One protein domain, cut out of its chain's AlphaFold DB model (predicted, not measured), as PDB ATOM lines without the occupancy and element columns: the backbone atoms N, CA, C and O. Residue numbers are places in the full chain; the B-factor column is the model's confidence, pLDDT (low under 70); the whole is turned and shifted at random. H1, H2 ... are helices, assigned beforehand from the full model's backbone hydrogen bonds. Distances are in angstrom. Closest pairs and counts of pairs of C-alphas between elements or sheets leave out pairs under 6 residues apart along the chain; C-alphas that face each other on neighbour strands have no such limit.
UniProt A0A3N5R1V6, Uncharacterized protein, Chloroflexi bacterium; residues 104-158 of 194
ATOM      1  N   THR A 104      11.377  -7.998 -70.052       90.44
ATOM      2  CA  THR A 104      12.324  -7.934 -71.172       90.44
ATOM      3  C   THR A 104      13.138  -6.635 -71.119       90.44
ATOM      4  O   THR A 104      12.632  -5.638 -70.594       90.44
ATOM      5  N   PRO A 105      14.369  -6.601 -71.672       85.19
ATOM      6  CA  PRO A 105      15.181  -5.379 -71.719       85.19
ATOM      7  C   PRO A 105      14.435  -4.219 -72.393       85.19
ATOM      8  O   PRO A 105      14.400  -3.119 -71.852       85.19
ATOM      9  N   ASP A 106      13.702  -4.501 -73.470       88.62
ATOM     10  CA  ASP A 106      12.897  -3.506 -74.189       88.62
ATOM     11  C   ASP A 106      11.842  -2.831 -73.294       88.62
ATOM     12  O   ASP A 106      11.568  -1.638 -73.416       88.62
ATOM     13  N   LYS A 107      11.241  -3.581 -72.358       85.44
ATOM     14  CA  LYS A 107      10.258  -3.031 -71.411       85.44
ATOM     15  C   LYS A 107      10.909  -2.233 -70.291       85.44
ATOM     16  O   LYS A 107      10.255  -1.356 -69.738       85.44
ATOM     17  N   ILE A 108      12.159  -2.539 -69.951       86.12
ATOM     18  CA  ILE A 108      12.934  -1.769 -68.977       86.12
ATOM     19  C   ILE A 108      13.294  -0.409 -69.585       86.12
ATOM     20  O   ILE A 108      13.123   0.612 -68.930       86.12
ATOM     21  N   GLU A 109      13.712  -0.372 -70.850       86.75
ATOM     22  CA  GLU A 109      14.042   0.881 -71.542       86.75
ATOM     23  C   GLU A 109      12.810   1.765 -71.791       86.75
ATOM     24  O   GLU A 109      12.893   2.988 -71.695       86.75
ATOM     25  N   ALA A 110      11.652   1.153 -72.059       90.31
ATOM     26  CA  ALA A 110      10.389   1.863 -72.256       90.31
ATOM     27  C   ALA A 110       9.679   2.270 -70.945       90.31
ATOM     28  O   ALA A 110       8.665   2.973 -70.991       90.31
ATOM     29  N   ALA A 111      10.159   1.819 -69.782       89.44
ATOM     30  CA  ALA A 111       9.529   2.109 -68.497       89.44
ATOM     31  C   ALA A 111       9.736   3.577 -68.076       89.44
ATOM     32  O   ALA A 111      10.780   4.177 -68.347       89.44
ATOM     33  N   PRO A 112       8.772   4.185 -67.362       93.25
ATOM     34  CA  PRO A 112       8.946   5.535 -66.850       93.25
ATOM     35  C   PRO A 112      10.054   5.570 -65.789       93.25
ATOM     36  O   PRO A 112      10.171   4.690 -64.938       93.25
ATOM     37  N   PHE A 113      10.833   6.654 -65.782       89.88
ATOM     38  CA  PHE A 113      11.992   6.820 -64.897       89.88
ATOM     39  C   PHE A 113      11.683   6.616 -63.400       89.88
ATOM     40  O   PHE A 113      12.511   6.090 -62.657       89.88
ATOM     41  N   LYS A 114      10.472   6.979 -62.952       91.94
ATOM     42  CA  LYS A 114      10.025   6.767 -61.563       91.94
ATOM     43  C   LYS A 114       9.993   5.283 -61.178       91.94
ATOM     44  O   LYS A 114      10.425   4.939 -60.077       91.94
ATOM     45  N   ASP A 115       9.541   4.423 -62.085       90.81
ATOM     46  CA  ASP A 115       9.435   2.982 -61.845       90.81
ATOM     47  C   ASP A 115      10.821   2.330 -61.859       90.81
ATOM     48  O   ASP A 115      11.095   1.444 -61.050       90.81
ATOM     49  N   LEU A 116      11.736   2.838 -62.694       86.81
ATOM     50  CA  LEU A 116      13.137   2.408 -62.716       86.81
ATOM     51  C   LEU A 116      13.863   2.716 -61.400       86.81
ATOM     52  O   LEU A 116      14.563   1.851 -60.874       86.81
ATOM     53  N   ILE A 117      13.669   3.908 -60.822       91.38
ATOM     54  CA  ILE A 117      14.249   4.257 -59.512       91.38
ATOM     55  C   ILE A 117      13.688   3.350 -58.409       91.38
ATOM     56  O   ILE A 117      14.442   2.858 -57.566       91.38
ATOM     57  N   ALA A 118      12.372   3.123 -58.405       91.44
ATOM     58  CA  ALA A 118      11.728   2.267 -57.414       91.44
ATOM     59  C   ALA A 118      12.233   0.818 -57.510       91.44
ATOM     60  O   ALA A 118      12.596   0.224 -56.491       91.44
ATOM     61  N   ALA A 119      12.324   0.275 -58.726       88.19
ATOM     62  CA  ALA A 119      12.878  -1.051 -58.978       88.19
ATOM     63  C   ALA A 119      14.345  -1.146 -58.536       88.19
ATOM     64  O   ALA A 119      14.716  -2.099 -57.854       88.19
ATOM     65  N   PHE A 120      15.167  -0.137 -58.844       89.81
ATOM     66  CA  PHE A 120      16.567  -0.087 -58.425       89.81
ATOM     67  C   PHE A 120      16.724  -0.102 -56.900       89.81
ATOM     68  O   PHE A 120      17.543  -0.860 -56.379       89.81
ATOM     69  N   LYS A 121      15.912   0.676 -56.171       92.81
ATOM     70  CA  LYS A 121      15.919   0.677 -54.701       92.81
ATOM     71  C   LYS A 121      15.611  -0.712 -54.141       92.81
ATOM     72  O   LYS A 121      16.361  -1.217 -53.315       92.81
ATOM     73  N   ILE A 122      14.551  -1.351 -54.637       89.94
ATOM     74  CA  ILE A 122      14.159  -2.696 -54.197       89.94
ATOM     75  C   ILE A 122      15.264  -3.711 -54.512       89.94
ATOM     76  O   ILE A 122      15.583  -4.545 -53.667       89.94
ATOM     77  N   LEU A 123      15.868  -3.643 -55.702       87.06
ATOM     78  CA  LEU A 123      16.965  -4.532 -56.086       87.06
ATOM     79  C   LEU A 123      18.175  -4.370 -55.160       87.06
ATOM     80  O   LEU A 123      18.725  -5.376 -54.718       87.06
ATOM     81  N   LYS A 124      18.536  -3.134 -54.802       86.06
ATOM     82  CA  LYS A 124      19.619  -2.852 -53.849       86.06
ATOM     83  C   LYS A 124      19.301  -3.355 -52.441       86.06
ATOM     84  O   LYS A 124      20.141  -4.006 -51.827       86.06
ATOM     85  N   ASP A 125      18.079  -3.151 -51.958       85.31
ATOM     86  CA  ASP A 125      17.639  -3.668 -50.654       85.31
ATOM     87  C   ASP A 125      17.695  -5.213 -50.609       85.31
ATOM     88  O   ASP A 125      18.073  -5.818 -49.598       85.31
ATOM     89  N   LYS A 126      17.357  -5.883 -51.721       85.31
ATOM     90  CA  LYS A 126      17.449  -7.348 -51.841       85.31
ATOM     91  C   LYS A 126      18.883  -7.848 -51.964       85.31
ATOM     92  O   LYS A 126      19.195  -8.862 -51.348       85.31
ATOM     93  N   GLU A 127      19.749  -7.142 -52.683       80.81
ATOM     94  CA  GLU A 127      21.188  -7.426 -52.740       80.81
ATOM     95  C   GLU A 127      21.796  -7.412 -51.329       80.81
ATOM     96  O   GLU A 127      22.409  -8.396 -50.920       80.81
ATOM     97  N   PHE A 128      21.496  -6.384 -50.524       78.44
ATOM     98  CA  PHE A 128      21.918  -6.327 -49.120       78.44
ATOM     99  C   PHE A 128      21.398  -7.502 -48.280       78.44
ATOM    100  O   PHE A 128      22.117  -8.008 -47.420       78.44
ATOM    101  N   THR A 129      20.171  -7.960 -48.543       80.56
ATOM    102  CA  THR A 129      19.577  -9.110 -47.843       80.56
ATOM    103  C   THR A 129      20.260 -10.434 -48.224       80.56
ATOM    104  O   THR A 129      20.459 -11.288 -47.362       80.56
ATOM    105  N   ILE A 130      20.624 -10.622 -49.500       74.31
ATOM    106  CA  ILE A 130      21.246 -11.855 -50.024       74.31
ATOM    107  C   ILE A 130      22.721 -11.957 -49.628       74.31
ATOM    108  O   ILE A 130      23.184 -13.048 -49.304       74.31
ATOM    109  N   GLU A 131      23.448 -10.837 -49.581       75.31
ATOM    110  CA  GLU A 131      24.833 -10.784 -49.085       75.31
ATOM    111  C   GLU A 131      24.961 -11.168 -47.601       75.31
ATOM    112  O   GLU A 131      26.065 -11.219 -47.059       75.31
ATOM    113  N   GLY A 132      23.842 -11.430 -46.919       59.81
ATOM    114  CA  GLY A 132      23.845 -11.878 -45.537       59.81
ATOM    115  C   GLY A 132      24.316 -10.800 -44.571       59.81
ATOM    116  O   GLY A 132      24.581 -11.122 -43.416       59.81
ATOM    117  N   LYS A 133      24.393  -9.530 -45.000       59.31
ATOM    118  CA  LYS A 133      24.410  -8.404 -44.066       59.31
ATOM    119  C   LYS A 133      23.042  -8.445 -43.402       59.31
ATOM    120  O   LYS A 133      22.046  -8.176 -44.078       59.31
ATOM    121  N   PRO A 134      22.949  -8.876 -42.133       58.56
ATOM    122  CA  PRO A 134      21.666  -8.948 -41.473       58.56
ATOM    123  C   PRO A 134      21.163  -7.514 -41.440       58.56
ATOM    124  O   PRO A 134      21.735  -6.681 -40.740       58.56
ATOM    125  N   SER A 135      20.158  -7.221 -42.269       56.22
ATOM    126  CA  SER A 135      19.336  -6.018 -42.152       56.22
ATOM    127  C   SER A 135      19.093  -5.860 -40.666       56.22
ATOM    128  O   SER A 135      18.526  -6.786 -40.090       56.22
ATOM    129  N   GLU A 136      19.680  -4.821 -40.068       56.66
ATOM    130  CA  GLU A 136      19.967  -4.712 -38.639       56.66
ATOM    131  C   GLU A 136      18.907  -5.454 -37.812       56.66
ATOM    132  O   GLU A 136      17.807  -4.934 -37.607       56.66
ATOM    133  N   ILE A 137      19.180  -6.700 -37.396       56.97
ATOM    134  CA  ILE A 137      18.240  -7.438 -36.546       56.97
ATOM    135  C   ILE A 137      18.379  -6.800 -35.168       56.97
ATOM    136  O   ILE A 137      19.082  -7.286 -34.292       56.97
ATOM    137  N   LYS A 138      17.780  -5.627 -35.000       61.41
ATOM    138  CA  LYS A 138      17.769  -4.885 -33.750       61.41
ATOM    139  C   LYS A 138      16.803  -5.598 -32.807       61.41
ATOM    140  O   LYS A 138      15.659  -5.869 -33.164       61.41
ATOM    141  N   GLY A 139      17.277  -5.927 -31.605       68.88
ATOM    142  CA  GLY A 139      16.452  -6.472 -30.523       68.88
ATOM    143  C   GLY A 139      16.760  -7.920 -30.130       68.88
ATOM    144  O   GLY A 139      17.883  -8.408 -30.263       68.88
ATOM    145  N   LEU A 140      15.742  -8.597 -29.592       72.00
ATOM    146  CA  LEU A 140      15.876  -9.849 -28.838       72.00
ATOM    147  C   LEU A 140      16.544 -10.981 -29.629       72.00
ATOM    148  O   LEU A 140      17.331 -11.737 -29.074       72.00
ATOM    149  N   VAL A 141      16.273 -11.080 -30.931       76.69
ATOM    150  CA  VAL A 141      16.848 -12.135 -31.780       76.69
ATOM    151  C   VAL A 141      18.364 -11.966 -31.928       76.69
ATOM    152  O   VAL A 141      19.087 -12.953 -31.852       76.69
ATOM    153  N   SER A 142      18.875 -10.733 -32.040       72.56
ATOM    154  CA  SER A 142      20.326 -10.489 -32.043       72.56
ATOM    155  C   SER A 142      20.963 -10.829 -30.699       72.56
ATOM    156  O   SER A 142      22.036 -11.428 -30.662       72.56
ATOM    157  N   TYR A 143      20.286 -10.515 -29.590       78.00
ATOM    158  CA  TYR A 143      20.762 -10.903 -28.262       78.00
ATOM    159  C   TYR A 143      20.812 -12.429 -28.087       78.00
ATOM    160  O   TYR A 143      21.799 -12.958 -27.580       78.00
ATOM    161  N   LEU A 144      19.800 -13.156 -28.569       82.88
ATOM    162  CA  LEU A 144      19.776 -14.620 -28.527       82.88
ATOM    163  C   LEU A 144      20.890 -15.240 -29.381       82.88
ATOM    164  O   LEU A 144      21.581 -16.135 -28.907       82.88
ATOM    165  N   ILE A 145      21.133 -14.713 -30.586       80.81
ATOM    166  CA  ILE A 145      22.249 -15.144 -31.446       80.81
ATOM    167  C   ILE A 145      23.602 -14.863 -30.771       80.81
ATOM    168  O   ILE A 145      24.536 -15.655 -30.892       80.81
ATOM    169  N   HIS A 146      23.734 -13.744 -30.054       80.12
ATOM    170  CA  HIS A 146      24.941 -13.433 -29.289       80.12
ATOM    171  C   HIS A 146      25.156 -14.431 -28.141       80.12
ATOM    172  O   HIS A 146      26.246 -14.983 -28.011       80.12
ATOM    173  N   MET A 147      24.121 -14.705 -27.344       79.44
ATOM    174  CA  MET A 147      24.182 -15.695 -26.263       79.44
ATOM    175  C   MET A 147      24.517 -17.096 -26.790       79.44
ATOM    176  O   MET A 147      25.363 -17.775 -26.213       79.44
ATOM    177  N   GLU A 148      23.943 -17.493 -27.928       82.56
ATOM    178  CA  GLU A 148      24.255 -18.766 -28.585       82.56
ATOM    179  C   GLU A 148      25.734 -18.849 -29.001       82.56
ATOM    180  O   GLU A 148      26.394 -19.863 -28.770       82.56
ATOM    181  N   LYS A 149      26.298 -17.768 -29.555       81.12
ATOM    182  CA  LYS A 149      27.724 -17.703 -29.920       81.12
ATOM    183  C   LYS A 149      28.650 -17.751 -28.703       81.12
ATOM    184  O   LYS A 149      29.691 -18.402 -28.771       81.12
ATOM    185  N   VAL A 150      28.283 -17.095 -27.600       79.88
ATOM    186  CA  VAL A 150      29.042 -17.149 -26.338       79.88
ATOM    187  C   VAL A 150      29.024 -18.565 -25.758       79.88
ATOM    188  O   VAL A 150      30.074 -19.089 -25.390       79.88
ATOM    189  N   GLU A 151      27.866 -19.231 -25.747       79.69
ATOM    190  CA  GLU A 151      27.749 -20.611 -25.261       79.69
ATOM    191  C   GLU A 151      28.562 -21.591 -26.125       79.69
ATOM    192  O   GLU A 151      29.228 -22.492 -25.604       79.69
ATOM    193  N   GLN A 152      28.570 -21.395 -27.449       75.94
ATOM    194  CA  GLN A 152      29.403 -22.177 -28.366       75.94
ATOM    195  C   GLN A 152      30.902 -21.946 -28.128       75.94
ATOM    196  O   GLN A 152      31.658 -22.917 -28.082       75.94
ATOM    197  N   ALA A 153      31.339 -20.701 -27.918       77.56
ATOM    198  CA  ALA A 153      32.738 -20.386 -27.624       77.56
ATOM    199  C   ALA A 153      33.205 -21.019 -26.300       77.56
ATOM    200  O   ALA A 153      34.286 -21.608 -26.249       77.56
ATOM    201  N   GLN A 154      32.356 -21.001 -25.266       76.81
ATOM    202  CA  GLN A 154      32.628 -21.651 -23.978       76.81
ATOM    203  C   GLN A 154      32.692 -23.180 -24.097       76.81
ATOM    204  O   GLN A 154      33.589 -23.802 -23.531       76.81
ATOM    205  N   LYS A 155      31.795 -23.797 -24.879       77.19
ATOM    206  CA  LYS A 155      31.835 -25.245 -25.165       77.19
ATOM    207  C   LYS A 155      33.079 -25.666 -25.947       77.19
ATOM    208  O   LYS A 155      33.564 -26.776 -25.750       77.19
ATOM    209  N   MET A 156      33.583 -24.805 -26.831       73.94
ATOM    210  CA  MET A 156      34.768 -25.080 -27.654       73.94
ATOM    211  C   MET A 156      36.087 -24.632 -27.003       73.94
ATOM    212  O   MET A 156      37.149 -24.886 -27.567       73.94
ATOM    213  N   GLY A 157      36.043 -23.986 -25.832       68.69
ATOM    214  CA  GLY A 157      37.232 -23.496 -25.126       68.69
ATOM    215  C   GLY A 157      37.969 -22.361 -25.849       68.69
ATOM    216  O   GLY A 157      39.161 -22.165 -25.612       68.69
ATOM    217  N   LEU A 158      37.289 -21.635 -26.744       67.94
ATOM    218  CA  LEU A 158      37.839 -20.476 -27.454       67.94
ATOM    219  C   LEU A 158      37.579 -19.178 -26.665       67.94
ATOM    220  O   LEU A 158      36.572 -19.087 -25.961       67.94
TER     221      LEU A 158
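This is residues 104 to 158 of the 194 residues of an uncharacterized protein of Chloroflexi bacterium (UniProt A0A3N5R1V6). Two long helices, H2 and H3, are strung one after the other along an extended chain, with a looped stretch, residues 131 to 139, between them and the short helix H1 by the start of H2. The helices form no core. The printed part has 55 residues, in order H1, H2, H3, with no named strand: all helix, extended, with a radius of gyration of the C-alphas of 19.8 A and spans of 59 by 21 by 12 A, only just a rod.

Start from H2, residues 113 to 130. H1, residues 105 to 109, is close but not clearly touching it; the closest C-alphas, of Ile 108 and Leu 116, are 7.5 A apart. H3, residues 140 to 156, is apart from H2 and from H1. In H1, H2 and H3 every O i to N i+4 pair is within hydrogen-bond range.

Find C-alpha 113 at (11.992, 6.820, -64.897); from there H2 runs 25.6 A to C-alpha 130. H1 spans 6.4 A. H3 runs 24.3 A to C-alpha 156 at (34.768, -25.080, -27.654).

The C-alphas of Ala 110 and Gly 157, the two farthest apart, are 59.9 A apart. The printed part has no cut; H1 to H2 is a tight link, H2 to H3 a short one. Look for pLDDT under 70 at residues 132 to 139 and 157 to 158.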